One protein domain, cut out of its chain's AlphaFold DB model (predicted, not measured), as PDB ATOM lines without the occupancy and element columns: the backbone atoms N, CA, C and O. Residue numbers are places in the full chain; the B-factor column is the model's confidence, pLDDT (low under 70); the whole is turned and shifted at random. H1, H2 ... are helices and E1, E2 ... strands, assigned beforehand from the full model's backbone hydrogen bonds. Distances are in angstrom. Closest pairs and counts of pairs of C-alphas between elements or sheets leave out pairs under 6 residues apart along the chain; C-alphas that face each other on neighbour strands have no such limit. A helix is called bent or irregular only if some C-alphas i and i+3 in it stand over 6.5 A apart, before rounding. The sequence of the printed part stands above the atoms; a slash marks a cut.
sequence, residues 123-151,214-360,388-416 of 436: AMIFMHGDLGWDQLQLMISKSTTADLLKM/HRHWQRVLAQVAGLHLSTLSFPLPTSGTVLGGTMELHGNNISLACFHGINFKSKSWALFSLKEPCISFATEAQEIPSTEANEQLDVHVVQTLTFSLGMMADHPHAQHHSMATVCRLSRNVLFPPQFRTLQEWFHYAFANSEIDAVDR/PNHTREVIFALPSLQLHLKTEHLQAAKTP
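AT A GLANCE: This is residues 123 to 151, 214 to 360 and 388 to 416 of the 436 residues of the protein "(California timema) hypothetical protein" of Timema californicum (UniProt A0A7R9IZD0). Picture one long sheet of eight strands bent across its strands into an L, with E4, E5 and E8 beside residues 124 to 134 of E1 and 242 to 251 of E2 in the long limb, and E3, E6 and E7 beside the later parts of E1 and E2 in the shorter limb. H2 packs on the long limb near its far end, H3 packs on the shorter limb on the same face, and residues 145 to 151 of H1 stick out free. The printed part has 205 residues, with three named helices and eight named strands in the order E1 H1 H2 E2 E3 E4 E5 E6 H3 E7 E8, and its class is mostly strand. The branched sheet is mixed: E1 and E2 are parallel, the other neighbour pairs antiparallel. The whole is loose, with a radius of gyration of the C-alphas of 23.7 A, and elongated, with spans of 72 by 44 by 38 A.

HOW THE PARTS SIT: Start with E1, residues 124 to 140, an edge strand that bends by 83 degrees at residue 134. Its parallel neighbour is E2, residues 242 to 259, which bends by 81 degrees at residue 252; look for N 127 and O 244, 3.0 A apart, within hydrogen-bond range. On the other side of E2 you find two antiparallel neighbours, E3, residues 268 to 275, beside residues 252 to 259, and E4, residues 277 to 289, beside residues 242 to 251. N 256 and O 272 are 2.8 A apart across the hairpin of E2 and E3, and N 247 and O 281 are 2.8 A apart between E2 and E4. E3 runs on into E4 across a break of 1 residue, at 72 degrees. E4 forms a hairpin with E5, residues 297 to 309, with N 282 and O 304 at 2.8 A. E5 is antiparallel to the edge strand E8, residues 401 to 411, with N 305 and O 405 at 2.8 A. Beside E3 comes E6, residues 324 to 331, with N 271 and O 327 at 2.8 A, and beside E6 the edge strand E7, residues 390 to 398, with N 393 and O 328 at 2.9 A. H2, residues 218 to 224, is on the sheet at a height of 8.3 A, over E4 and across the strands, at 82 degrees to E4 on the local plane; its closest C-alpha pair with E4 is Leu 221 and Glu 287, 7.7 A. H3, residues 342 to 349, is on the sheet on the same face; its closest C-alpha pair with E2 is Ala 349 and Ala 257, 6.3 A. H1, residues 144 to 151, is not on the sheet. Every O i to N i+4 pair is within hydrogen-bond range in H1 and H3, and 2 of 3 in H2.

IN THESE COORDINATES: Find C-alpha 124 at (270.794, 362.858, 275.248), where E1 begins; it bends at C-alpha 134, (251.158, 389.059, 279.691), and spans 40.4 A. E2 spans 44.5 A, E4 39.8 A, E5 39.4 A and E8 32.0 A. E3 spans 23.1 A, E6 22.2 A and E7 22.5 A; H1, H2 and H3 are shorter. E8 ends at C-alpha 411, (273.219, 360.141, 294.268).

THE WHOLE: The two C-alphas farthest apart are those of Asn 294 and Leu 334, 73.0 A. Residues 152 to 213 are not printed, with 24.0 A between C-alphas 151 and 214; residues 361 to 387 are not printed, with 18.6 A between C-alphas 360 and 388. The links H2 to E2 and E5 to E6 are long. The mean pLDDT of the printed part is 83.5; look for values under 70 at residues 229 to 235, 291 to 295, 312 to 320, 352 to 360 and 388.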
ATOM      1  N   ALA A 123     273.014 358.666 274.811       73.94
ATOM      2  CA  ALA A 123     271.747 359.249 274.395       73.94
ATOM      3  C   ALA A 123     271.479 360.494 275.243       73.94
ATOM      4  O   ALA A 123     271.607 360.448 276.463       73.94
ATOM      5  N   MET A 124     271.117 361.595 274.592       80.50
ATOM      6  CA  MET A 124     270.794 362.858 275.248       80.50
ATOM      7  C   MET A 124     269.321 363.167 275.001       80.50
ATOM      8  O   MET A 124     268.910 363.297 273.847       80.50
ATOM      9  N   ILE A 125     268.526 363.268 276.066       83.06
ATOM     10  CA  ILE A 125     267.113 363.657 275.982       83.06
ATOM     11  C   ILE A 125     266.894 364.879 276.866       83.06
ATOM     12  O   ILE A 125     266.815 364.770 278.090       83.06
ATOM     13  N   PHE A 126     266.766 366.036 276.222       85.06
ATOM     14  CA  PHE A 126     266.443 367.297 276.875       85.06
ATOM     15  C   PHE A 126     265.004 367.707 276.551       85.06
ATOM     16  O   PHE A 126     264.585 367.691 275.394       85.06
ATOM     17  N   MET A 127     264.238 368.057 277.584       84.12
ATOM     18  CA  MET A 127     262.898 368.629 277.447       84.12
ATOM     19  C   MET A 127     262.959 370.140 277.654       84.12
ATOM     20  O   MET A 127     263.305 370.595 278.737       84.12
ATOM     21  N   HIS A 128     262.597 370.913 276.634       87.56
ATOM     22  CA  HIS A 128     262.535 372.370 276.723       87.56
ATOM     23  C   HIS A 128     261.074 372.813 276.791       87.56
ATOM     24  O   HIS A 128     260.279 372.475 275.912       87.56
ATOM     25  N   GLY A 129     260.721 373.522 277.859       84.81
ATOM     26  CA  GLY A 129     259.445 374.201 278.034       84.81
ATOM     27  C   GLY A 129     259.666 375.702 278.160       84.81
ATOM     28  O   GLY A 129     260.588 376.134 278.848       84.81
ATOM     29  N   ASP A 130     258.808 376.465 277.500       91.12
ATOM     30  CA  ASP A 130     258.749 377.920 277.560       91.12
ATOM     31  C   ASP A 130     257.276 378.318 277.732       91.12
ATOM     32  O   ASP A 130     256.390 377.745 277.085       91.12
ATOM     33  N   LEU A 131     257.004 379.228 278.664       93.31
ATOM     34  CA  LEU A 131     255.668 379.683 279.028       93.31
ATOM     35  C   LEU A 131     255.686 381.190 279.306       93.31
ATOM     36  O   LEU A 131     255.853 381.626 280.449       93.31
ATOM     37  N   GLY A 132     255.435 381.962 278.252       92.44
ATOM     38  CA  GLY A 132     255.142 383.387 278.335       92.44
ATOM     39  C   GLY A 132     253.700 383.688 278.771       92.44
ATOM     40  O   GLY A 132     252.755 383.037 278.318       92.44
ATOM     41  N   TRP A 133     253.502 384.729 279.585       91.12
ATOM     42  CA  TRP A 133     252.196 385.371 279.805       91.12
ATOM     43  C   TRP A 133     252.307 386.903 279.837       91.12
ATOM     44  O   TRP A 133     253.323 387.463 280.238       91.12
ATOM     45  N   ASP A 134     251.242 387.611 279.458       87.56
ATOM     46  CA  ASP A 134     251.158 389.059 279.691       87.56
ATOM     47  C   ASP A 134     250.758 389.327 281.153       87.56
ATOM     48  O   ASP A 134     251.597 389.681 281.980       87.56
ATOM     49  N   GLN A 135     249.502 389.049 281.513       86.31
ATOM     50  CA  GLN A 135     248.999 389.186 282.881       86.31
ATOM     51  C   GLN A 135     248.486 387.848 283.419       86.31
ATOM     52  O   GLN A 135     247.651 387.193 282.796       86.31
ATOM     53  N   LEU A 136     248.939 387.470 284.616       89.50
ATOM     54  CA  LEU A 136     248.456 386.302 285.353       89.50
ATOM     55  C   LEU A 136     247.874 386.753 286.694       89.50
ATOM     56  O   LEU A 136     248.603 387.211 287.571       89.50
ATOM     57  N   GLN A 137     246.557 386.618 286.860       88.25
ATOM     58  CA  GLN A 137     245.851 387.041 288.073       88.25
ATOM     59  C   GLN A 137     245.193 385.867 288.791       88.25
ATOM     60  O   GLN A 137     244.540 385.029 288.171       88.25
ATOM     61  N   LEU A 138     245.329 385.824 290.117       90.38
ATOM     62  CA  LEU A 138     244.793 384.748 290.944       90.38
ATOM     63  C   LEU A 138     244.147 385.284 292.229       90.38
ATOM     64  O   LEU A 138     244.743 386.058 292.976       90.38
ATOM     65  N   MET A 139     242.934 384.814 292.526       90.06
ATOM     66  CA  MET A 139     242.254 385.056 293.800       90.06
ATOM     67  C   MET A 139     242.242 383.771 294.632       90.06
ATOM     68  O   MET A 139     241.689 382.757 294.204       90.06
ATOM     69  N   ILE A 140     242.818 383.807 295.837       92.88
ATOM     70  CA  ILE A 140     242.867 382.657 296.752       92.88
ATOM     71  C   ILE A 140     242.186 382.949 298.091       92.88
ATOM     72  O   ILE A 140     242.105 384.086 298.559       92.88
ATOM     73  N   SER A 141     241.680 381.888 298.714       91.62
ATOM     74  CA  SER A 141     240.986 381.906 300.001       91.62
ATOM     75  C   SER A 141     241.337 380.657 300.819       91.62
ATOM     76  O   SER A 141     242.010 379.749 300.329       91.62
ATOM     77  N   LYS A 142     240.846 380.561 302.061       87.62
ATOM     78  CA  LYS A 142     241.149 379.455 302.987       87.62
ATOM     79  C   LYS A 142     240.776 378.062 302.449       87.62
ATOM     80  O   LYS A 142     241.396 377.087 302.865       87.62
ATOM     81  N   SER A 143     239.786 377.939 301.559       87.31
ATOM     82  CA  SER A 143     239.432 376.643 300.951       87.31
ATOM     83  C   SER A 143     240.294 376.290 299.736       87.31
ATOM     84  O   SER A 143     240.504 375.107 299.475       87.31
ATOM     85  N   THR A 144     240.850 377.288 299.039       88.25
ATOM     86  CA  THR A 144     241.505 377.124 297.734       88.25
ATOM     87  C   THR A 144     242.614 376.069 297.758       88.25
ATOM     88  O   THR A 144     242.679 375.256 296.847       88.25
ATOM     89  N   THR A 145     243.424 375.985 298.818       87.12
ATOM     90  CA  THR A 145     244.463 374.944 298.959       87.12
ATOM     91  C   THR A 145     243.885 373.524 298.997       87.12
ATOM     92  O   THR A 145     244.426 372.614 298.373       87.12
ATOM     93  N   ALA A 146     242.765 373.320 299.698       87.06
ATOM     94  CA  ALA A 146     242.099 372.020 299.771       87.06
ATOM     95  C   ALA A 146     241.403 371.655 298.449       87.06
ATOM     96  O   ALA A 146     241.297 370.477 298.115       87.06
ATOM     97  N   ASP A 147     240.943 372.648 297.689       87.38
ATOM     98  CA  ASP A 147     240.325 372.447 296.378       87.38
ATOM     99  C   ASP A 147     241.376 372.201 295.279       87.38
ATOM    100  O   ASP A 147     241.208 371.287 294.471       87.38
ATOM    101  N   LEU A 148     242.519 372.897 295.323       86.31
ATOM    102  CA  LEU A 148     243.710 372.604 294.513       86.31
ATOM    103  C   LEU A 148     244.213 371.174 294.750       86.31
ATOM    104  O   LEU A 148     244.466 370.461 293.784       86.31
ATOM    105  N   LEU A 149     244.279 370.709 296.004       87.00
ATOM    106  CA  LEU A 149     244.635 369.321 296.328       87.00
ATOM    107  C   LEU A 149     243.658 368.305 295.711       87.00
ATOM    108  O   LEU A 149     244.094 367.314 295.130       87.00
ATOM    109  N   LYS A 150     242.341 368.556 295.763       90.50
ATOM    110  CA  LYS A 150     241.341 367.697 295.094       90.50
ATOM    111  C   LYS A 150     241.533 367.675 293.576       90.50
ATOM    112  O   LYS A 150     241.382 366.619 292.968       90.50
ATOM    113  N   MET A 151     241.844 368.819 292.961       87.69
ATOM    114  CA  MET A 151     242.113 368.895 291.522       87.69
ATOM    115  C   MET A 151     243.413 368.179 291.152       87.69
ATOM    116  O   MET A 151     243.407 367.407 290.200       87.69
ATOM    117  N   HIS A 214     264.962 362.700 297.550       79.31
ATOM    118  CA  HIS A 214     264.995 363.396 296.258       79.31
ATOM    119  C   HIS A 214     265.592 362.559 295.100       79.31
ATOM    120  O   HIS A 214     266.143 363.093 294.134       79.31
ATOM    121  N   ARG A 215     265.459 361.224 295.172       83.94
ATOM    122  CA  ARG A 215     265.988 360.243 294.203       83.94
ATOM    123  C   ARG A 215     265.011 360.012 293.051       83.94
ATOM    124  O   ARG A 215     264.451 358.932 292.869       83.94
ATOM    125  N   HIS A 216     264.733 361.083 292.313       85.31
ATOM    126  CA  HIS A 216     263.741 361.076 291.236       85.31
ATOM    127  C   HIS A 216     264.300 360.528 289.912       85.31
ATOM    128  O   HIS A 216     263.575 359.867 289.168       85.31
ATOM    129  N   TRP A 217     265.586 360.763 289.626       89.88
ATOM    130  CA  TRP A 217     266.185 360.506 288.312       89.88
ATOM    131  C   TRP A 217     266.506 359.037 288.032       89.88
ATOM    132  O   TRP A 217     266.264 358.582 286.914       89.88
ATOM    133  N   GLN A 218     266.954 358.268 289.032       87.06
ATOM    134  CA  GLN A 218     267.326 356.846 288.905       87.06
ATOM    135  C   GLN A 218     266.232 356.036 288.198       87.06
ATOM    136  O   GLN A 218     266.494 355.213 287.325       87.06
ATOM    137  N   ARG A 219     264.972 356.297 288.565       84.69
ATOM    138  CA  ARG A 219     263.805 355.589 288.036       84.69
ATOM    139  C   ARG A 219     263.440 355.988 286.604       84.69
ATOM    140  O   ARG A 219     262.783 355.201 285.919       84.69
ATOM    141  N   VAL A 220     263.799 357.196 286.174       88.25
ATOM    142  CA  VAL A 220     263.567 357.677 284.805       88.25
ATOM    143  C   VAL A 220     264.676 357.160 283.893       88.25
ATOM    144  O   VAL A 220     264.369 356.551 282.872       88.25
ATOM    145  N   LEU A 221     265.938 357.285 284.314       87.88
ATOM    146  CA  LEU A 221     267.114 356.740 283.622       87.88
ATOM    147  C   LEU A 221     266.946 355.237 283.347       87.88
ATOM    148  O   LEU A 221     266.924 354.824 282.188       87.88
ATOM    149  N   ALA A 222     266.612 354.447 284.374       85.69
ATOM    150  CA  ALA A 222     266.338 353.010 284.250       85.69
ATOM    151  C   ALA A 222     265.074 352.636 283.430       85.69
ATOM    152  O   ALA A 222     264.803 351.452 283.234       85.69
ATOM    153  N   GLN A 223     264.273 353.607 282.972       83.50
ATOM    154  CA  GLN A 223     263.170 353.399 282.015       83.50
ATOM    155  C   GLN A 223     263.504 353.867 280.590       83.50
ATOM    156  O   GLN A 223     262.812 353.468 279.652       83.50
ATOM    157  N   VAL A 224     264.535 354.700 280.421       85.06
ATOM    158  CA  VAL A 224     265.047 355.149 279.116       85.06
ATOM    159  C   VAL A 224     266.181 354.237 278.624       85.06
ATOM    160  O   VAL A 224     266.307 354.018 277.419       85.06
ATOM    161  N   ALA A 225     266.954 353.646 279.539       82.69
ATOM    162  CA  ALA A 225     267.969 352.644 279.234       82.69
ATOM    163  C   ALA A 225     267.387 351.487 278.395       82.69
ATOM    164  O   ALA A 225     266.416 350.839 278.791       82.69
ATOM    165  N   GLY A 226     267.965 351.227 277.217       76.50
ATOM    166  CA  GLY A 226     267.483 350.184 276.301       76.50
ATOM    167  C   GLY A 226     266.148 350.477 275.595       76.50
ATOM    168  O   GLY A 226     265.566 349.568 274.997       76.50
ATOM    169  N   LEU A 227     265.620 351.706 275.653       77.88
ATOM    170  CA  LEU A 227     264.329 352.049 275.048       77.88
ATOM    171  C   LEU A 227     264.364 351.899 273.518       77.88
ATOM    172  O   LEU A 227     265.091 352.604 272.819       77.88
ATOM    173  N   HIS A 228     263.519 351.013 272.987       71.50
ATOM    174  CA  HIS A 228     263.277 350.887 271.551       71.50
ATOM    175  C   HIS A 228     262.227 351.910 271.090       71.50
ATOM    176  O   HIS A 228     261.033 351.743 271.351       71.50
ATOM    177  N   LEU A 229     262.662 352.943 270.366       67.56
ATOM    178  CA  LEU A 229     261.775 353.853 269.635       67.56
ATOM    179  C   LEU A 229     261.569 353.331 268.208       67.56
ATOM    180  O   LEU A 229     262.531 352.961 267.546       67.56
ATOM    181  N   SER A 230     260.335 353.346 267.696       60.25
ATOM    182  CA  SER A 230     260.023 352.894 266.326       60.25
ATOM    183  C   SER A 230     260.637 353.765 265.220       60.25
ATOM    184  O   SER A 230     260.665 353.357 264.063       60.25
ATOM    185  N   THR A 231     261.126 354.953 265.575       58.53
ATOM    186  CA  THR A 231     261.861 355.884 264.710       58.53
ATOM    187  C   THR A 231     263.375 355.649 264.697       58.53
ATOM    188  O   THR A 231     264.067 356.283 263.905       58.53
ATOM    189  N   LEU A 232     263.904 354.759 265.547       58.19
ATOM    190  CA  LEU A 232     265.329 354.431 265.626       58.19
ATOM    191  C   LEU A 232     265.577 352.976 265.215       58.19
ATOM    192  O   LEU A 232     264.880 352.061 265.645       58.19
ATOM    193  N   SER A 233     266.620 352.744 264.416       54.12
ATOM    194  CA  SER A 233     267.027 351.393 263.991       54.12
ATOM    195  C   SER A 233     267.614 350.540 265.126       54.12
ATOM    196  O   SER A 233     267.726 349.325 264.982       54.12
ATOM    197  N   PHE A 234     267.983 351.170 266.244       64.94
ATOM    198  CA  PHE A 234     268.620 350.561 267.408       64.94
ATOM    199  C   PHE A 234     267.986 351.116 268.698       64.94
ATOM    200  O   PHE A 234     267.490 352.246 268.683       64.94
ATOM    201  N   PRO A 235     267.974 350.355 269.810       69.56
ATOM    202  CA  PRO A 235     267.564 350.884 271.110       69.56
ATOM    203  C   PRO A 235     268.521 351.978 271.597       69.56
ATOM    204  O   PRO A 235     269.679 352.040 271.178       69.56
ATOM    205  N   LEU A 236     268.051 352.804 272.533       75.31
ATOM    206  CA  LEU A 236     268.934 353.684 273.300       75.31
ATOM    207  C   LEU A 236     269.953 352.863 274.123       75.31
ATOM    208  O   LEU A 236     269.664 351.710 274.463       75.31
ATOM    209  N   PRO A 237     271.127 353.427 274.472       76.00
ATOM    210  CA  PRO A 237     272.140 352.743 275.273       76.00
ATOM    211  C   PRO A 237     271.580 352.189 276.588       76.00
ATOM    212  O   PRO A 237     270.650 352.744 277.173       76.00
ATOM    213  N   THR A 238     272.159 351.093 277.081       76.56
ATOM    214  CA  THR A 238     271.776 350.486 278.369       76.56
ATOM    215  C   THR A 238     272.331 351.226 279.586       76.56
ATOM    216  O   THR A 238     271.959 350.893 280.706       76.56
ATOM    217  N   SER A 239     273.240 352.178 279.377       75.94
ATOM    218  CA  SER A 239     273.848 353.007 280.417       75.94
ATOM    219  C   SER A 239     274.422 354.299 279.829       75.94
ATOM    220  O   SER A 239     274.655 354.393 278.620       75.94
ATOM    221  N   GLY A 240     274.657 355.299 280.678       75.62
ATOM    222  CA  GLY A 240     275.291 356.566 280.296       75.62
ATOM    223  C   GLY A 240     274.370 357.502 279.513       75.62
ATOM    224  O   GLY A 240     274.845 358.414 278.838       75.62
ATOM    225  N   THR A 241     273.054 357.285 279.581       81.88
ATOM    226  CA  THR A 241     272.075 358.239 279.045       81.88
ATOM    227  C   THR A 241     272.102 359.513 279.893       81.88
ATOM    228  O   THR A 241     272.114 359.444 281.121       81.88
ATOM    229  N   VAL A 242     272.088 360.671 279.235       87.25
ATOM    230  CA  VAL A 242     271.906 361.981 279.865       87.25
ATOM    231  C   VAL A 242     270.457 362.405 279.664       87.25
ATOM    232  O   VAL A 242     269.964 362.469 278.533       87.25
ATOM    233  N   LEU A 243     269.768 362.694 280.761       90.38
ATOM    234  CA  LEU A 243     268.426 363.260 280.754       90.38
ATOM    235  C   LEU A 243     268.465 364.664 281.337       90.38
ATOM    236  O   LEU A 243     269.186 364.922 282.295       90.38
ATOM    237  N   GLY A 244     267.649 365.563 280.811       91.88
ATOM    238  CA  GLY A 244     267.574 366.905 281.357       91.88
ATOM    239  C   GLY A 244     266.466 367.740 280.752       91.88
ATOM    240  O   GLY A 244     265.536 367.238 280.115       91.88
ATOM    241  N   GLY A 245     266.574 369.043 280.947       89.25
ATOM    242  CA  GLY A 245     265.665 370.000 280.349       89.25
ATOM    243  C   GLY A 245     265.837 371.411 280.878       89.25
ATOM    244  O   GLY A 245     266.547 371.646 281.858       89.25
ATOM    245  N   THR A 246     265.133 372.333 280.233       91.44
ATOM    246  CA  THR A 246     264.920 373.696 280.720       91.44
ATOM    247  C   THR A 246     263.424 373.981 280.790       91.44
ATOM    248  O   THR A 246     262.650 373.510 279.958       91.44
ATOM    249  N   MET A 247     263.013 374.745 281.792       91.38
ATOM    250  CA  MET A 247     261.668 375.285 281.934       91.38
ATOM    251  C   MET A 247     261.798 376.781 282.189       91.38
ATOM    252  O   MET A 247     262.307 377.180 283.238       91.38
ATOM    253  N   GLU A 248     261.358 377.585 281.229       93.56
ATOM    254  CA  GLU A 248     261.311 379.038 281.324       93.56
ATOM    255  C   GLU A 248     259.859 379.496 281.503       93.56
ATOM    256  O   GLU A 248     258.936 379.005 280.856       93.56
ATOM    257  N   LEU A 249     259.650 380.368 282.485       94.19
ATOM    258  CA  LEU A 249     258.349 380.816 282.972       94.19
ATOM    259  C   LEU A 249     258.446 382.332 283.136       94.19
ATOM    260  O   LEU A 249     258.967 382.801 284.151       94.19
ATOM    261  N   HIS A 250     257.991 383.093 282.147       93.56
ATOM    262  CA  HIS A 250     258.216 384.535 282.091       93.56
ATOM    263  C   HIS A 250     256.926 385.309 281.805       93.56
ATOM    264  O   HIS A 250     256.034 384.837 281.103       93.56
ATOM    265  N   GLY A 251     256.821 386.539 282.300       90.94
ATOM    266  CA  GLY A 251     255.707 387.391 281.903       90.94
ATOM    267  C   GLY A 251     255.726 388.793 282.476       90.94
ATOM    268  O   GLY A 251     256.532 389.110 283.347       90.94
ATOM    269  N   ASN A 252     254.824 389.644 281.986       88.75
ATOM    270  CA  ASN A 252     254.843 391.072 282.313       88.75
ATOM    271  C   ASN A 252     254.333 391.332 283.737       88.75
ATOM    272  O   ASN A 252     254.947 392.100 284.480       88.75
ATOM    273  N   ASN A 253     253.238 390.681 284.148       88.31
ATOM    274  CA  ASN A 253     252.647 390.850 285.477       88.31
ATOM    275  C   ASN A 253     252.158 389.526 286.095       88.31
ATOM    276  O   ASN A 253     251.494 388.724 285.436       88.31
ATOM    277  N   ILE A 254     252.407 389.341 287.397       91.44
ATOM    278  CA  ILE A 254     251.669 388.400 288.259       91.44
ATOM    279  C   ILE A 254     250.973 389.196 289.366       91.44
ATOM    280  O   ILE A 254     251.626 389.983 290.051       91.44
ATOM    281  N   SER A 255     249.691 388.922 289.608       91.69
ATOM    282  CA  SER A 255     248.901 389.556 290.671       91.69
ATOM    283  C   SER A 255     248.138 388.500 291.485       91.69
ATOM    284  O   SER A 255     247.384 387.693 290.943       91.69
ATOM    285  N   LEU A 256     248.301 388.497 292.808       93.31
ATOM    286  CA  LEU A 256     247.708 387.519 293.725       93.31
ATOM    287  C   LEU A 256     246.952 388.221 294.858       93.31
ATOM    288  O   LEU A 256     247.562 388.860 295.715       93.31
ATOM    289  N   ALA A 257     245.633 388.033 294.920       93.12
ATOM    290  CA  ALA A 257     244.798 388.497 296.024       93.12
ATOM    291  C   ALA A 257     244.496 387.341 296.997       93.12
ATOM    292  O   ALA A 257     243.815 386.372 296.651       93.12
ATOM    293  N   CYS A 258     244.995 387.438 298.230       94.19
ATOM    294  CA  CYS A 258     244.914 386.404 299.260       94.19
ATOM    295  C   CYS A 258     243.975 386.818 300.406       94.19
ATOM    296  O   CYS A 258     244.325 387.625 301.273       94.19
ATOM    297  N   PHE A 259     242.765 386.254 300.413       93.38
ATOM    298  CA  PHE A 259     241.707 386.598 301.363       93.38
ATOM    299  C   PHE A 259     241.738 385.735 302.627       93.38
ATOM    300  O   PHE A 259     241.610 384.510 302.574       93.38
ATOM    301  N   HIS A 260     241.773 386.386 303.795       84.38
ATOM    302  CA  HIS A 260     241.606 385.703 305.077       84.38
ATOM    303  C   HIS A 260     240.137 385.290 305.292       84.38
ATOM    304  O   HIS A 260     239.325 386.074 305.785       84.38
ATOM    305  N   GLY A 261     239.783 384.061 304.918       80.69
ATOM    306  CA  GLY A 261     238.450 383.490 305.131       80.69
ATOM    307  C   GLY A 261     238.005 382.583 303.986       80.69
ATOM    308  O   GLY A 261     238.810 382.201 303.144       80.69
ATOM    309  N   ILE A 262     236.716 382.244 303.956       79.44
ATOM    310  CA  ILE A 262     236.075 381.528 302.841       79.44
ATOM    311  C   ILE A 262     235.267 382.499 301.969       79.44
ATOM    312  O   ILE A 262     234.776 383.520 302.459       79.44
ATOM    313  N   ASN A 263     235.113 382.164 300.687       81.56
ATOM    314  CA  ASN A 263     234.246 382.858 299.724       81.56
ATOM    315  C   ASN A 263     234.490 384.382 299.649       81.56
ATOM    316  O   ASN A 263     233.543 385.156 299.546       81.56
ATOM    317  N   PHE A 264     235.755 384.804 299.784       87.19
ATOM    318  CA  PHE A 264     236.232 386.194 299.671       87.19
ATOM    319  C   PHE A 264     235.566 387.239 300.602       87.19
ATOM    320  O   PHE A 264     235.822 388.434 300.488       87.19
ATOM    321  N   LYS A 265     234.784 386.822 301.612       85.75
ATOM    322  CA  LYS A 265     233.992 387.726 302.480       85.75
ATOM    323  C   LYS A 265     234.798 388.557 303.498       85.75
ATOM    324  O   LYS A 265     234.197 389.237 304.338       85.75
ATOM    325  N   SER A 266     236.129 388.512 303.465       88.44
ATOM    326  CA  SER A 266     236.990 389.144 304.477       88.44
ATOM    327  C   SER A 266     236.955 390.673 304.436       88.44
ATOM    328  O   SER A 266     236.757 391.260 303.372       88.44
ATOM    329  N   LYS A 267     237.165 391.334 305.585       90.62
ATOM    330  CA  LYS A 267     237.291 392.804 305.625       90.62
ATOM    331  C   LYS A 267     238.636 393.274 305.054       90.62
ATOM    332  O   LYS A 267     238.693 394.366 304.498       90.62
ATOM    333  N   SER A 268     239.688 392.459 305.149       91.25
ATOM    334  CA  SER A 268     241.001 392.773 304.580       91.25
ATOM    335  C   SER A 268     241.675 391.554 303.957       91.25
ATOM    336  O   SER A 268     241.524 390.436 304.454       91.25
ATOM    337  N   TRP A 269     242.449 391.780 302.903       94.00
ATOM    338  CA  TRP A 269     243.229 390.776 302.180       94.00
ATOM    339  C   TRP A 269     244.626 391.314 301.869       94.00
ATOM    340  O   TRP A 269     244.863 392.523 301.920       94.00
ATOM    341  N   ALA A 270     245.556 390.409 301.577       94.12
ATOM    342  CA  ALA A 270     246.852 390.780 301.022       94.12
ATOM    343  C   ALA A 270     246.763 390.784 299.491       94.12
ATOM    344  O   ALA A 270     246.186 389.868 298.907       94.12
ATOM    345  N   LEU A 271     247.345 391.795 298.857       93.00
ATOM    346  CA  LEU A 271     247.594 391.867 297.423       93.00
ATOM    347  C   LEU A 271     249.107 391.822 297.201       93.00
ATOM    348  O   LEU A 271     249.838 392.673 297.708       93.00
ATOM    349  N   PHE A 272     249.559 390.827 296.449       93.31
ATOM    350  CA  PHE A 272     250.924 390.719 295.950       93.31
ATOM    351  C   PHE A 272     250.887 391.038 294.453       93.31
ATOM    352  O   PHE A 272     250.145 390.381 293.727       93.31
ATOM    353  N   SER A 273     251.684 391.996 293.991       91.00
ATOM    354  CA  SER A 273     251.848 392.292 292.558       91.00
ATOM    355  C   SER A 273     253.334 392.244 292.212       91.00
ATOM    356  O   SER A 273     254.148 392.776 292.971       91.00
ATOM    357  N   LEU A 274     253.687 391.594 291.103       91.12
ATOM    358  CA  LEU A 274     255.047 391.414 290.590       91.12
ATOM    359  C   LEU A 274     255.103 391.877 289.124       91.12
ATOM    360  O   LEU A 274     254.228 391.519 288.333       91.12
ATOM    361  N   LYS A 275     256.137 392.638 288.763       89.25
ATOM    362  CA  LYS A 275     256.462 393.113 287.412       89.25
ATOM    363  C   LYS A 275     257.659 392.351 286.856       89.25
ATOM    364  O   LYS A 275     258.646 392.166 287.565       89.25
ATOM    365  N   GLU A 276     257.559 391.934 285.601       91.31
ATOM    366  CA  GLU A 276     258.588 391.168 284.887       91.31
ATOM    367  C   GLU A 276     259.160 389.967 285.684       91.31
ATOM    368  O   GLU A 276     260.385 389.804 285.730       91.31
ATOM    369  N   PRO A 277     258.345 389.135 286.372       93.12
ATOM    370  CA  PRO A 277     258.846 387.888 286.937       93.12
ATOM    371  C   PRO A 277     259.273 386.928 285.819       93.12
ATOM    372  O   PRO A 277     258.493 386.609 284.921       93.12
ATOM    373  N   CYS A 278     260.496 386.417 285.922       94.44
ATOM    374  CA  CYS A 278     261.006 385.337 285.089       94.44
ATOM    375  C   CYS A 278     261.662 384.269 285.971       94.44
ATOM    376  O   CYS A 278     262.479 384.560 286.844       94.44
ATOM    377  N   ILE A 279     261.291 383.009 285.754       96.12
ATOM    378  CA  ILE A 279     261.864 381.847 286.428       96.12
ATOM    379  C   ILE A 279     262.413 380.920 285.352       96.12
ATOM    380  O   ILE A 279     261.655 380.389 284.547       96.12
ATOM    381  N   SER A 280     263.726 380.705 285.366       95.62
ATOM    382  CA  SER A 280     264.398 379.749 284.491       95.62
ATOM    383  C   SER A 280     264.978 378.620 285.336       95.62
ATOM    384  O   SER A 280     265.805 378.848 286.227       95.62
ATOM    385  N   PHE A 281     264.506 377.400 285.095       96.75
ATOM    386  CA  PHE A 281     264.976 376.184 285.747       96.75
ATOM    387  C   PHE A 281     265.622 375.257 284.721       96.75
ATOM    388  O   PHE A 281     264.955 374.794 283.802       96.75
ATOM    389  N   ALA A 282     266.901 374.943 284.905       94.50
ATOM    390  CA  ALA A 282     267.627 373.944 284.134       94.50
ATOM    391  C   ALA A 282     267.980 372.745 285.021       94.50
ATOM    392  O   ALA A 282     268.324 372.902 286.193       94.50
ATOM    393  N   THR A 283     267.920 371.539 284.466       94.44
ATOM    394  CA  THR A 283     268.316 370.312 285.165       94.44
ATOM    395  C   THR A 283     268.972 369.337 284.200       94.44
ATOM    396  O   THR A 283     268.516 369.167 283.073       94.44
ATOM    397  N   GLU A 284     270.005 368.655 284.674       92.75
ATOM    398  CA  GLU A 284     270.716 367.593 283.967       92.75
ATOM    399  C   GLU A 284     270.983 366.442 284.943       92.75
ATOM    400  O   GLU A 284     271.245 366.668 286.126       92.75
ATOM    401  N   ALA A 285     270.865 365.208 284.465       92.00
ATOM    402  CA  ALA A 285     271.102 363.990 285.218       92.00
ATOM    403  C   ALA A 285     271.791 362.947 284.328       92.00
ATOM    404  O   ALA A 285     271.276 362.581 283.269       92.00
ATOM    405  N   GLN A 286     272.938 362.450 284.784       88.12
ATOM    406  CA  GLN A 286     273.782 361.498 284.067       88.12
ATOM    407  C   GLN A 286     274.102 360.285 284.947       88.12
ATOM    408  O   GLN A 286     274.430 360.418 286.126       88.12
ATOM    409  N   GLU A 287     274.047 359.093 284.354       86.06
ATOM    410  CA  GLU A 287     274.594 357.875 284.958       86.06
ATOM    411  C   GLU A 287     276.125 357.863 284.858       86.06
ATOM    412  O   GLU A 287     276.684 357.950 283.763       86.06
ATOM    413  N   ILE A 288     276.798 357.701 285.995       81.00
ATOM    414  CA  ILE A 288     278.256 357.601 286.115       81.00
ATOM    415  C   ILE A 288     278.603 356.238 286.749       81.00
ATOM    416  O   ILE A 288     277.927 355.821 287.691       81.00
ATOM    417  N   PRO A 289     279.639 355.517 286.275       76.94
ATOM    418  CA  PRO A 289     280.119 354.305 286.940       76.94
ATOM    419  C   PRO A 289     280.491 354.567 288.404       76.94
ATOM    420  O   PRO A 289     281.262 355.485 288.687       76.94
ATOM    421  N   SER A 290     279.956 353.760 289.323       71.81
ATOM    422  CA  SER A 290     280.202 353.927 290.757       71.81
ATOM    423  C   SER A 290     281.661 353.653 291.124       71.81
ATOM    424  O   SER A 290     282.289 352.728 290.606       71.81
ATOM    425  N   THR A 291     282.203 354.440 292.055       64.62
ATOM    426  CA  THR A 291     283.576 354.285 292.557       64.62
ATOM    427  C   THR A 291     283.726 353.175 293.597       64.62
ATOM    428  O   THR A 291     284.835 352.675 293.776       64.62
ATOM    429  N   GLU A 292     282.645 352.776 294.276       60.56
ATOM    430  CA  GLU A 292     282.692 351.804 295.383       60.56
ATOM    431  C   GLU A 292     282.283 350.382 294.976       60.56
ATOM    432  O   GLU A 292     282.680 349.412 295.626       60.56
ATOM    433  N   ALA A 293     281.495 350.230 293.908       57.84
ATOM    434  CA  ALA A 293     280.985 348.934 293.477       57.84
ATOM    435  C   ALA A 293     281.008 348.779 291.952       57.84
ATOM    436  O   ALA A 293     280.253 349.440 291.234       57.84
ATOM    437  N   ASN A 294     281.807 347.819 291.474       54.91
ATOM    438  CA  ASN A 294     281.724 347.332 290.096       54.91
ATOM    439  C   ASN A 294     280.263 347.000 289.732       54.91
ATOM    440  O   ASN A 294     279.509 346.481 290.558       54.91
ATOM    441  N   GLU A 295     279.890 347.290 288.483       64.69
ATOM    442  CA  GLU A 295     278.555 347.063 287.898       64.69
ATOM    443  C   GLU A 295     277.397 347.932 288.443       64.69
ATOM    444  O   GLU A 295     276.270 347.789 287.970       64.69
ATOM    445  N   GLN A 296     277.628 348.871 289.372       73.94
ATOM    446  CA  GLN A 296     276.618 349.866 289.774       73.94
ATOM    447  C   GLN A 296     276.841 351.235 289.114       73.94
ATOM    448  O   GLN A 296     277.972 351.655 288.864       73.94
ATOM    449  N   LEU A 297     275.731 351.922 288.831       78.94
ATOM    450  CA  LEU A 297     275.691 353.268 288.263       78.94
ATOM    451  C   LEU A 297     275.133 354.234 289.307       78.94
ATOM    452  O   LEU A 297     273.989 354.090 289.745       78.94
ATOM    453  N   ASP A 298     275.945 355.211 289.686       86.44
ATOM    454  CA  ASP A 298     275.515 356.347 290.491       86.44
ATOM    455  C   ASP A 298     274.953 357.429 289.557       86.44
ATOM    456  O   ASP A 298     275.277 357.472 288.370       86.44
ATOM    457  N   VAL A 299     274.087 358.305 290.065       89.62
ATOM    458  CA  VAL A 299     273.485 359.377 289.258       89.62
ATOM    459  C   VAL A 299     274.006 360.722 289.734       89.62
ATOM    460  O   VAL A 299     273.719 361.142 290.854       89.62
ATOM    461  N   HIS A 300     274.759 361.406 288.878       90.50
ATOM    462  CA  HIS A 300     275.121 362.808 289.074       90.50
ATOM    463  C   HIS A 300     273.985 363.683 288.547       90.50
ATOM    464  O   HIS A 300     273.450 363.428 287.470       90.50
ATOM    465  N   VAL A 301     273.572 364.668 289.342       93.06
ATOM    466  CA  VAL A 301     272.464 365.577 289.037       93.06
ATOM    467  C   VAL A 301     272.927 367.009 289.274       93.06
ATOM    468  O   VAL A 301     273.315 367.357 290.391       93.06
ATOM    469  N   VAL A 302     272.830 367.846 288.246       93.75
ATOM    470  CA  VAL A 302     273.075 369.291 288.309       93.75
ATOM    471  C   VAL A 302     271.744 369.998 288.100       93.75
ATOM    472  O   VAL A 302     271.030 369.708 287.140       93.75
ATOM    473  N   GLN A 303     271.392 370.927 288.986       94.81
ATOM    474  CA  GLN A 303     270.167 371.718 288.859       94.81
ATOM    475  C   GLN A 303     270.475 373.197 289.068       94.81
ATOM    476  O   GLN A 303     271.260 373.560 289.940       94.81
ATOM    477  N   THR A 304     269.841 374.055 288.278       95.69
ATOM    478  CA  THR A 304     270.040 375.503 288.306       95.69
ATOM    479  C   THR A 304     268.680 376.178 288.270       95.69
ATOM    480  O   THR A 304     267.953 376.052 287.290       95.69
ATOM    481  N   LEU A 305     268.333 376.907 289.326       97.06
ATOM    482  CA  LEU A 305     267.121 377.709 289.432       97.06
ATOM    483  C   LEU A 305     267.508 379.186 289.506       97.06
ATOM    484  O   LEU A 305     268.099 379.630 290.491       97.06
ATOM    485  N   THR A 306     267.142 379.949 288.480       96.06
ATOM    486  CA  THR A 306     267.268 381.409 288.470       96.06
ATOM    487  C   THR A 306     265.881 382.029 288.568       96.06
ATOM    488  O   THR A 306     265.026 381.772 287.725       96.06
ATOM    489  N   PHE A 307     265.664 382.856 289.587       95.00
ATOM    490  CA  PHE A 307     264.515 383.755 289.690       95.00
ATOM    491  C   PHE A 307     264.998 385.176 289.395       95.00
ATOM    492  O   PHE A 307     265.988 385.622 289.979       95.00
ATOM    493  N   SER A 308     264.303 385.896 288.524       93.31
ATOM    494  CA  SER A 308     264.545 387.304 288.216       93.31
ATOM    495  C   SER A 308     263.239 388.102 288.200       93.31
ATOM    496  O   SER A 308     262.149 387.561 288.008       93.31
ATOM    497  N   LEU A 309     263.354 389.400 288.473       91.62
ATOM    498  CA  LEU A 309     262.240 390.327 288.642       91.62
ATOM    499  C   LEU A 309     262.687 391.729 288.217       91.62
ATOM    500  O   LEU A 309     263.669 392.230 288.769       91.62
ATOM    501  N   GLY A 310     261.976 392.368 287.286       85.69
ATOM    502  CA  GLY A 310     262.332 393.707 286.788       85.69
ATOM    503  C   GLY A 310     263.673 393.743 286.049       85.69
ATOM    504  O   GLY A 310     264.491 394.624 286.311       85.69
ATOM    505  N   MET A 311     263.933 392.720 285.231       76.88
ATOM    506  CA  MET A 311     265.197 392.501 284.513       76.88
ATOM    507  C   MET A 311     264.994 392.341 282.995       76.88
ATOM    508  O   MET A 311     265.943 391.981 282.297       76.88
ATOM    509  N   MET A 312     263.784 392.573 282.469       66.50
ATOM    510  CA  MET A 312     263.543 392.528 281.025       66.50
ATOM    511  C   MET A 312     264.015 393.840 280.381       66.50
ATOM    512  O   MET A 312     263.892 394.925 280.944       66.50
ATOM    513  N   ALA A 313     264.662 393.732 279.221       56.97
ATOM    514  CA  ALA A 313     265.755 394.641 278.852       56.97
ATOM    515  C   ALA A 313     265.370 396.068 278.388       56.97
ATOM    516  O   ALA A 313     266.249 396.821 277.973       56.97
ATOM    517  N   ASP A 314     264.094 396.457 278.443       55.16
ATOM    518  CA  ASP A 314     263.554 397.579 277.652       55.16
ATOM    519  C   ASP A 314     263.431 398.919 278.417       55.16
ATOM    520  O   ASP A 314     262.957 399.920 277.873       55.16
ATOM    521  N   HIS A 315     263.817 398.977 279.702       53.41
ATOM    522  CA  HIS A 315     263.526 400.119 280.589       53.41
ATOM    523  C   HIS A 315     264.759 400.684 281.339       53.41
ATOM    524  O   HIS A 315     264.952 400.413 282.528       53.41
ATOM    525  N   PRO A 316     265.556 401.584 280.720       49.31
ATOM    526  CA  PRO A 316     266.756 402.190 281.327       49.31
ATOM    527  C   PRO A 316     266.480 403.210 282.459       49.31
ATOM    528  O   PRO A 316     267.371 403.965 282.852       49.31
ATOM    529  N   HIS A 317     265.251 403.282 282.983       48.34
ATOM    530  CA  HIS A 317     264.796 404.287 283.961       48.34
ATOM    531  C   HIS A 317     264.141 403.673 285.219       48.34
ATOM    532  O   HIS A 317     263.433 404.349 285.964       48.34
ATOM    533  N   ALA A 318     264.402 402.393 285.500       52.97
ATOM    534  CA  ALA A 318     263.802 401.627 286.599       52.97
ATOM    535  C   ALA A 318     264.154 402.084 288.043       52.97
ATOM    536  O   ALA A 318     263.671 401.488 289.001       52.97
ATOM    537  N   GLN A 319     264.963 403.134 288.240       52.47
ATOM    538  CA  GLN A 319     265.617 403.443 289.528       52.47
ATOM    539  C   GLN A 319     264.694 403.867 290.692       52.47
ATOM    540  O   GLN A 319     265.150 403.906 291.834       52.47
ATOM    541  N   HIS A 320     263.412 404.161 290.444       53.56
ATOM    542  CA  HIS A 320     262.463 404.603 291.482       53.56
ATOM    543  C   HIS A 320     261.143 403.814 291.543       53.56
ATOM    544  O   HIS A 320     260.265 404.166 292.327       53.56
ATOM    545  N   HIS A 321     260.991 402.733 290.768       70.25
ATOM    546  CA  HIS A 321     259.769 401.925 290.769       70.25
ATOM    547  C   HIS A 321     260.011 400.537 291.362       70.25
ATOM    548  O   HIS A 321     260.852 399.779 290.886       70.25
ATOM    549  N   SER A 322     259.236 400.183 292.387       84.69
ATOM    550  CA  SER A 322     259.257 398.840 292.968       84.69
ATOM    551  C   SER A 322     258.705 397.806 291.985       84.69
ATOM    552  O   SER A 322     257.646 398.009 291.383       84.69
ATOM    553  N   MET A 323     259.415 396.687 291.851       87.56
ATOM    554  CA  MET A 323     259.103 395.616 290.901       87.56
ATOM    555  C   MET A 323     258.259 394.509 291.526       87.56
ATOM    556  O   MET A 323     257.535 393.825 290.815       87.56
ATOM    557  N   ALA A 324     258.250 394.381 292.853       90.69
ATOM    558  CA  ALA A 324     257.174 393.684 293.549       90.69
ATOM    559  C   ALA A 324     256.681 394.497 294.745       90.69
ATOM    560  O   ALA A 324     257.459 395.179 295.410       90.69
ATOM    561  N   THR A 325     255.385 394.406 295.039       91.06
ATOM    562  CA  THR A 325     254.767 395.047 296.207       91.06
ATOM    563  C   THR A 325     253.843 394.080 296.927       91.06
ATOM    564  O   THR A 325     253.060 393.381 296.283       91.06
ATOM    565  N   VAL A 326     253.885 394.098 298.258       93.50
ATOM    566  CA  VAL A 326     252.920 393.433 299.136       93.50
ATOM    567  C   VAL A 326     252.126 394.511 299.855       93.50
ATOM    568  O   VAL A 326     252.666 395.269 300.662       93.50
ATOM    569  N   CYS A 327     250.838 394.588 299.553       92.56
ATOM    570  CA  CYS A 327     249.919 395.557 300.130       92.56
ATOM    571  C   CYS A 327     248.824 394.847 300.921       92.56
ATOM    572  O   CYS A 327     248.362 393.772 300.547       92.56
ATOM    573  N   ARG A 328     248.350 395.477 301.989       93.50
ATOM    574  CA  ARG A 328     247.080 395.145 302.618       93.50
ATOM    575  C   ARG A 328     246.001 396.033 302.019       93.50
ATOM    576  O   ARG A 328     246.098 397.257 302.071       93.50
ATOM    577  N   LEU A 329     244.953 395.415 301.497       91.50
ATOM    578  CA  LEU A 329     243.714 396.101 301.151       91.50
ATOM    579  C   LEU A 329     242.696 395.855 302.261       91.50
ATOM    580  O   LEU A 329     242.543 394.730 302.738       91.50
ATOM    581  N   SER A 330     242.014 396.915 302.690       90.50
ATOM    582  CA  SER A 330     240.940 396.856 303.684       90.50
ATOM    583  C   SER A 330     239.704 397.578 303.165       90.50
ATOM    584  O   SER A 330     239.772 398.760 302.822       90.50
ATOM    585  N   ARG A 331     238.553 396.894 303.139       89.38
ATOM    586  CA  ARG A 331     237.292 397.523 302.736       89.38
ATOM    587  C   ARG A 331     236.778 398.458 303.828       89.38
ATOM    588  O   ARG A 331     236.734 398.093 305.009       89.38
ATOM    589  N   ASN A 332     236.323 399.636 303.414       84.50
ATOM    590  CA  ASN A 332     235.754 400.630 304.322       84.50
ATOM    591  C   ASN A 332     234.255 400.364 304.610       84.50
ATOM    592  O   ASN A 332     233.734 400.809 305.628       84.50
ATOM    593  N   VAL A 333     233.582 399.550 303.782       82.62
ATOM    594  CA  VAL A 333     232.173 399.136 303.953       82.62
ATOM    595  C   VAL A 333     232.034 397.939 304.909       82.62
ATOM    596  O   VAL A 333     232.809 396.981 304.866       82.62
ATOM    597  N   LEU A 334     231.015 397.966 305.778       77.94
ATOM    598  CA  LEU A 334     230.830 396.960 306.831       77.94
ATOM    599  C   LEU A 334     230.563 395.546 306.279       77.94
ATOM    600  O   LEU A 334     231.193 394.581 306.718       77.94
ATOM    601  N   PHE A 335     229.676 395.421 305.292       81.69
ATOM    602  CA  PHE A 335     229.275 394.143 304.692       81.69
ATOM    603  C   PHE A 335     230.150 393.767 303.481       81.69
ATOM    604  O   PHE A 335     230.653 394.658 302.798       81.69
ATOM    605  N   PRO A 336     230.365 392.464 303.205       80.56
ATOM    606  CA  PRO A 336     230.995 392.028 301.962       80.56
ATOM    607  C   PRO A 336     230.045 392.257 300.773       80.56
ATOM    608  O   PRO A 336     228.826 392.153 300.950       80.56
ATOM    609  N   PRO A 337     230.574 392.502 299.562       82.88
ATOM    610  CA  PRO A 337     229.751 392.569 298.360       82.88
ATOM    611  C   PRO A 337     229.114 391.208 298.028       82.88
ATOM    612  O   PRO A 337     229.560 390.155 298.491       82.88
ATOM    613  N   GLN A 338     228.061 391.239 297.207       83.00
ATOM    614  CA  GLN A 338     227.317 390.058 296.743       83.00
ATOM    615  C   GLN A 338     227.403 389.902 295.216       83.00
ATOM    616  O   GLN A 338     226.408 389.622 294.549       83.00
ATOM    617  N   PHE A 339     228.602 390.124 294.674       85.19
ATOM    618  CA  PHE A 339     228.897 389.997 293.247       85.19
ATOM    619  C   PHE A 339     228.636 388.583 292.723       85.19
ATOM    620  O   PHE A 339     228.832 387.593 293.441       85.19
ATOM    621  N   ARG A 340     228.198 388.500 291.465       80.56
ATOM    622  CA  ARG A 340     227.762 387.255 290.812       80.56
ATOM    623  C   ARG A 340     228.737 386.786 289.738       80.56
ATOM    624  O   ARG A 340     228.857 385.583 289.530       80.56
ATOM    625  N   THR A 341     229.407 387.721 289.077       83.62
ATOM    626  CA  THR A 341     230.380 387.475 288.007       83.62
ATOM    627  C   THR A 341     231.788 387.330 288.578       83.62
ATOM    628  O   THR A 341     232.087 387.821 289.671       83.62
ATOM    629  N   LEU A 342     232.691 386.696 287.829       82.88
ATOM    630  CA  LEU A 342     234.116 386.721 288.181       82.88
ATOM    631  C   LEU A 342     234.712 388.122 287.979       82.88
ATOM    632  O   LEU A 342     235.513 388.556 288.805       82.88
ATOM    633  N   GLN A 343     234.292 388.850 286.938       83.00
ATOM    634  CA  GLN A 343     234.837 390.171 286.615       83.00
ATOM    635  C   GLN A 343     234.655 391.163 287.779       83.00
ATOM    636  O   GLN A 343     235.628 391.789 288.193       83.00
ATOM    637  N   GLU A 344     233.463 391.247 288.377       85.44
ATOM    638  CA  GLU A 344     233.213 392.074 289.570       85.44
ATOM    639  C   GLU A 344     234.154 391.730 290.745       85.44
ATOM    640  O   GLU A 344     234.680 392.629 291.403       85.44
ATOM    641  N   TRP A 345     234.389 390.437 291.013       87.06
ATOM    642  CA  TRP A 345     235.258 389.994 292.111       87.06
ATOM    643  C   TRP A 345     236.729 390.363 291.886       87.06
ATOM    644  O   TRP A 345     237.384 390.780 292.844       87.06
ATOM    645  N   PHE A 346     237.234 390.265 290.652       87.81
ATOM    646  CA  PHE A 346     238.598 390.687 290.316       87.81
ATOM    647  C   PHE A 346     238.741 392.214 290.391       87.81
ATOM    648  O   PHE A 346     239.635 392.694 291.087       87.81
ATOM    649  N   HIS A 347     237.823 392.985 289.795       85.69
ATOM    650  CA  HIS A 347     237.807 394.455 289.917       85.69
ATOM    651  C   HIS A 347     237.799 394.916 291.381       85.69
ATOM    652  O   HIS A 347     238.540 395.818 291.752       85.69
ATOM    653  N   TYR A 348     237.033 394.251 292.249       87.44
ATOM    654  CA  TYR A 348     237.020 394.539 293.684       87.44
ATOM    655  C   TYR A 348     238.318 394.143 294.409       87.44
ATOM    656  O   TYR A 348     238.796 394.885 295.270       87.44
ATOM    657  N   ALA A 349     238.890 392.977 294.098       88.44
ATOM    658  CA  ALA A 349     240.067 392.447 294.786       88.44
ATOM    659  C   ALA A 349     241.379 393.148 294.397       88.44
ATOM    660  O   ALA A 349     242.268 393.266 295.243       88.44
ATOM    661  N   PHE A 350     241.477 393.613 293.149       87.69
ATOM    662  CA  PHE A 350     242.642 394.289 292.566       87.69
ATOM    663  C   PHE A 350     242.441 395.812 292.409       87.69
ATOM    664  O   PHE A 350     243.270 396.490 291.801       87.69
ATOM    665  N   ALA A 351     241.365 396.363 292.986       74.31
ATOM    666  CA  ALA A 351     241.105 397.801 293.039       74.31
ATOM    667  C   ALA A 351     242.306 398.596 293.579       74.31
ATOM    668  O   ALA A 351     243.028 398.141 294.473       74.31
ATOM    669  N   ASN A 352     242.477 399.821 293.077       67.25
ATOM    670  CA  ASN A 352     243.584 400.720 293.417       67.25
ATOM    671  C   ASN A 352     244.974 400.128 293.098       67.25
ATOM    672  O   ASN A 352     245.924 400.355 293.853       67.25
ATOM    673  N   SER A 353     245.107 399.348 292.016       67.81
ATOM    674  CA  SER A 353     246.375 398.750 291.580       67.81
ATOM    675  C   SER A 353     246.650 398.974 290.089       67.81
ATOM    676  O   SER A 353     246.190 398.240 289.219       67.81
ATOM    677  N   GLU A 354     247.443 400.007 289.799       60.88
ATOM    678  CA  GLU A 354     247.800 400.464 288.442       60.88
ATOM    679  C   GLU A 354     248.519 399.397 287.597       60.88
ATOM    680  O   GLU A 354     248.432 399.404 286.374       60.88
ATOM    681  N   ILE A 355     249.209 398.464 288.263       61.59
ATOM    682  CA  ILE A 355     249.941 397.343 287.652       61.59
ATOM    683  C   ILE A 355     248.972 396.314 287.047       61.59
ATOM    684  O   ILE A 355     249.291 395.639 286.070       61.59
ATOM    685  N   ASP A 356     247.784 396.184 287.639       63.91
ATOM    686  CA  ASP A 356     246.941 395.006 287.464       63.91
ATOM    687  C   ASP A 356     245.874 395.196 286.364       63.91
ATOM    688  O   ASP A 356     245.327 394.211 285.885       63.91
ATOM    689  N   ALA A 357     245.612 396.433 285.910       66.38
ATOM    690  CA  ALA A 357     244.872 396.790 284.681       66.38
ATOM    691  C   ALA A 357     243.732 395.823 284.260       66.38
ATOM    692  O   ALA A 357     243.682 395.360 283.120       66.38
ATOM    693  N   VAL A 358     242.822 395.501 285.190       68.44
ATOM    694  CA  VAL A 358     241.888 394.355 285.096       68.44
ATOM    695  C   VAL A 358     240.993 394.395 283.845       68.44
ATOM    696  O   VAL A 358     240.622 393.350 283.313       68.44
ATOM    697  N   ASP A 359     240.692 395.584 283.317       66.69
ATOM    698  CA  ASP A 359     239.935 395.783 282.072       66.69
ATOM    699  C   ASP A 359     240.570 395.175 280.807       66.69
ATOM    700  O   ASP A 359     239.870 395.039 279.802       66.69
ATOM    701  N   ARG A 360     241.860 394.803 280.828       69.69
ATOM    702  CA  ARG A 360     242.519 394.125 279.695       69.69
ATOM    703  C   ARG A 360     242.127 392.651 279.554       69.69
ATOM    704  O   ARG A 360     242.335 392.082 278.485       69.69
ATOM    705  N   PRO A 388     235.922 400.857 294.357       65.75
ATOM    706  CA  PRO A 388     235.474 400.477 295.677       65.75
ATOM    707  C   PRO A 388     236.473 401.045 296.678       65.75
ATOM    708  O   PRO A 388     237.643 400.671 296.701       65.75
ATOM    709  N   ASN A 389     235.999 401.996 297.488       76.75
ATOM    710  CA  ASN A 389     236.809 402.792 298.406       76.75
ATOM    711  C   ASN A 389     237.492 401.892 299.458       76.75
ATOM    712  O   ASN A 389     236.940 401.586 300.523       76.75
ATOM    713  N   HIS A 390     238.687 401.428 299.102       86.00
ATOM    714  CA  HIS A 390     239.525 400.504 299.848       86.00
ATOM    715  C   HIS A 390     240.773 401.222 300.342       86.00
ATOM    716  O   HIS A 390     241.524 401.819 299.569       86.00
ATOM    717  N   THR A 391     241.035 401.099 301.637       88.44
ATOM    718  CA  THR A 391     242.275 401.581 302.237       88.44
ATOM    719  C   THR A 391     243.414 400.645 301.818       88.44
ATOM    720  O   THR A 391     243.392 399.462 302.176       88.44
ATOM    721  N   ARG A 392     244.381 401.161 301.043       89.81
ATOM    722  CA  ARG A 392     245.606 400.464 300.610       89.81
ATOM    723  C   ARG A 392     246.769 400.854 301.526       89.81
ATOM    724  O   ARG A 392     247.173 402.009 301.557       89.81
ATOM    725  N   GLU A 393     247.312 399.879 302.241       91.94
ATOM    726  CA  GLU A 393     248.492 399.990 303.107       91.94
ATOM    727  C   GLU A 393     249.630 399.186 302.458       91.94
ATOM    728  O   GLU A 393     249.470 397.994 302.199       91.94
ATOM    729  N   VAL A 394     250.771 399.810 302.144       91.31
ATOM    730  CA  VAL A 394     251.942 399.089 301.608       91.31
ATOM    731  C   VAL A 394     252.712 398.486 302.782       91.31
ATOM    732  O   VAL A 394     253.214 399.222 303.623       91.31
ATOM    733  N   ILE A 395     252.808 397.155 302.840       94.06
ATOM    734  CA  ILE A 395     253.588 396.447 303.871       94.06
ATOM    735  C   ILE A 395     255.054 396.358 303.442       94.06
ATOM    736  O   ILE A 395     255.959 396.560 304.247       94.06
ATOM    737  N   PHE A 396     255.290 396.001 302.179       91.25
ATOM    738  CA  PHE A 396     256.624 395.707 301.669       91.25
ATOM    739  C   PHE A 396     256.725 396.007 300.175       91.25
ATOM    740  O   PHE A 396     255.749 395.867 299.435       91.25
ATOM    741  N   ALA A 397     257.917 396.389 299.729       91.19
ATOM    742  CA  ALA A 397     258.214 396.675 298.336       91.19
ATOM    743  C   ALA A 397     259.655 396.253 298.016       91.19
ATOM    744  O   ALA A 397     260.566 396.513 298.800       91.19
ATOM    745  N   LEU A 398     259.848 395.600 296.871       90.00
ATOM    746  CA  LEU A 398     261.144 395.140 296.374       90.00
ATOM    747  C   LEU A 398     261.573 395.958 295.147       90.00
ATOM    748  O   LEU A 398     260.716 396.294 294.321       90.00
ATOM    749  N   PRO A 399     262.877 396.243 294.981       90.31
ATOM    750  CA  PRO A 399     263.443 396.674 293.704       90.31
ATOM    751  C   PRO A 399     263.450 395.503 292.702       90.31
ATOM    752  O   PRO A 399     262.863 394.446 292.957       90.31
ATOM    753  N   SER A 400     264.136 395.666 291.570       89.38
ATOM    754  CA  SER A 400     264.563 394.521 290.765       89.38
ATOM    755  C   SER A 400     265.394 393.545 291.613       89.38
ATOM    756  O   SER A 400     266.137 393.944 292.513       89.38
ATOM    757  N   LEU A 401     265.242 392.248 291.355       89.62
ATOM    758  CA  LEU A 401     265.859 391.180 292.143       89.62
ATOM    759  C   LEU A 401     266.297 390.046 291.221       89.62
ATOM    760  O   LEU A 401     265.556 389.656 290.324       89.62
ATOM    761  N   GLN A 402     267.469 389.475 291.491       93.06
ATOM    762  CA  GLN A 402     267.910 388.222 290.891       93.06
ATOM    763  C   GLN A 402     268.421 387.282 291.986       93.06
ATOM    764  O   GLN A 402     269.179 387.688 292.866       93.06
ATOM    765  N   LEU A 403     267.990 386.025 291.936       94.88
ATOM    766  CA  LEU A 403     268.408 384.941 292.817       94.88
ATOM    767  C   LEU A 403     268.841 383.767 291.943       94.88
ATOM    768  O   LEU A 403     268.096 383.356 291.055       94.88
ATOM    769  N   HIS A 404     270.024 383.218 292.202       95.62
ATOM    770  CA  HIS A 404     270.574 382.096 291.451       95.62
ATOM    771  C   HIS A 404     270.980 380.984 292.419       95.62
ATOM    772  O   HIS A 404     271.909 381.146 293.209       95.62
ATOM    773  N   LEU A 405     270.269 379.859 292.369       96.75
ATOM    774  CA  LEU A 405     270.599 378.638 293.095       96.75
ATOM    775  C   LEU A 405     271.113 377.608 292.091       96.75
ATOM    776  O   LEU A 405     270.348 377.137 291.256       96.75
ATOM    777  N   LYS A 406     272.380 377.206 292.215       95.69
ATOM    778  CA  LYS A 406     272.890 375.973 291.606       95.69
ATOM    779  C   LYS A 406     273.019 374.907 292.694       95.69
ATOM    780  O   LYS A 406     273.595 375.177 293.748       95.69
ATOM    781  N   THR A 407     272.526 373.702 292.434       93.69
ATOM    782  CA  THR A 407     272.796 372.510 293.241       93.69
ATOM    783  C   THR A 407     273.478 371.438 292.400       93.69
ATOM    784  O   THR A 407     273.344 371.382 291.175       93.69
ATOM    785  N   GLU A 408     274.257 370.597 293.071       93.38
ATOM    786  CA  GLU A 408     274.987 369.499 292.456       93.38
ATOM    787  C   GLU A 408     274.993 368.318 293.429       93.38
ATOM    788  O   GLU A 408     275.292 368.476 294.615       93.38
ATOM    789  N   HIS A 409     274.582 367.145 292.950       88.88
ATOM    790  CA  HIS A 409     274.322 365.978 293.785       88.88
ATOM    791  C   HIS A 409     274.829 364.707 293.107       88.88
ATOM    792  O   HIS A 409     274.330 364.332 292.049       88.88
ATOM    793  N   LEU A 410     275.754 363.991 293.750       89.25
ATOM    794  CA  LEU A 410     276.039 362.598 293.409       89.25
ATOM    795  C   LEU A 410     275.133 361.697 294.259       89.25
ATOM    796  O   LEU A 410     275.263 361.641 295.481       89.25
ATOM    797  N   GLN A 411     274.180 361.026 293.620       88.81
ATOM    798  CA  GLN A 411     273.219 360.141 294.268       88.81
ATOM    799  C   GLN A 411     273.576 358.680 293.976       88.81
ATOM    800  O   GLN A 411     273.354 358.196 292.864       88.81
ATOM    801  N   ALA A 412     274.085 357.974 294.989       85.25
ATOM    802  CA  ALA A 412     274.507 356.579 294.873       85.25
ATOM    803  C   ALA A 412     273.406 355.644 294.324       85.25
ATOM    804  O   ALA A 412     272.207 355.893 294.508       85.25
ATOM    805  N   ALA A 413     273.806 354.536 293.695       79.38
ATOM    806  CA  ALA A 413     272.932 353.546 293.061       79.38
ATOM    807  C   ALA A 413     271.874 352.968 294.021       79.38
ATOM    808  O   ALA A 413     270.708 352.773 293.655       79.38
ATOM    809  N   LYS A 414     272.257 352.743 295.282       80.62
ATOM    810  CA  LYS A 414     271.372 352.289 296.366       80.62
ATOM    811  C   LYS A 414     270.769 353.473 297.123       80.62
ATOM    812  O   LYS A 414     271.393 354.519 297.271       80.62
ATOM    813  N   THR A 415     269.552 353.297 297.630       80.12
ATOM    814  CA  THR A 415     268.969 354.236 298.599       80.12
ATOM    815  C   THR A 415     269.761 354.143 299.909       80.12
ATOM    816  O   THR A 415     269.982 353.020 300.363       80.12
ATOM    817  N   PRO A 416     270.178 355.261 300.530       76.19
ATOM    818  CA  PRO A 416     270.808 355.225 301.847       76.19
ATOM    819  C   PRO A 416     269.867 354.626 302.899       76.19
ATOM    820  O   PRO A 416     268.691 354.993 302.964       76.19
TER     821      PRO A 416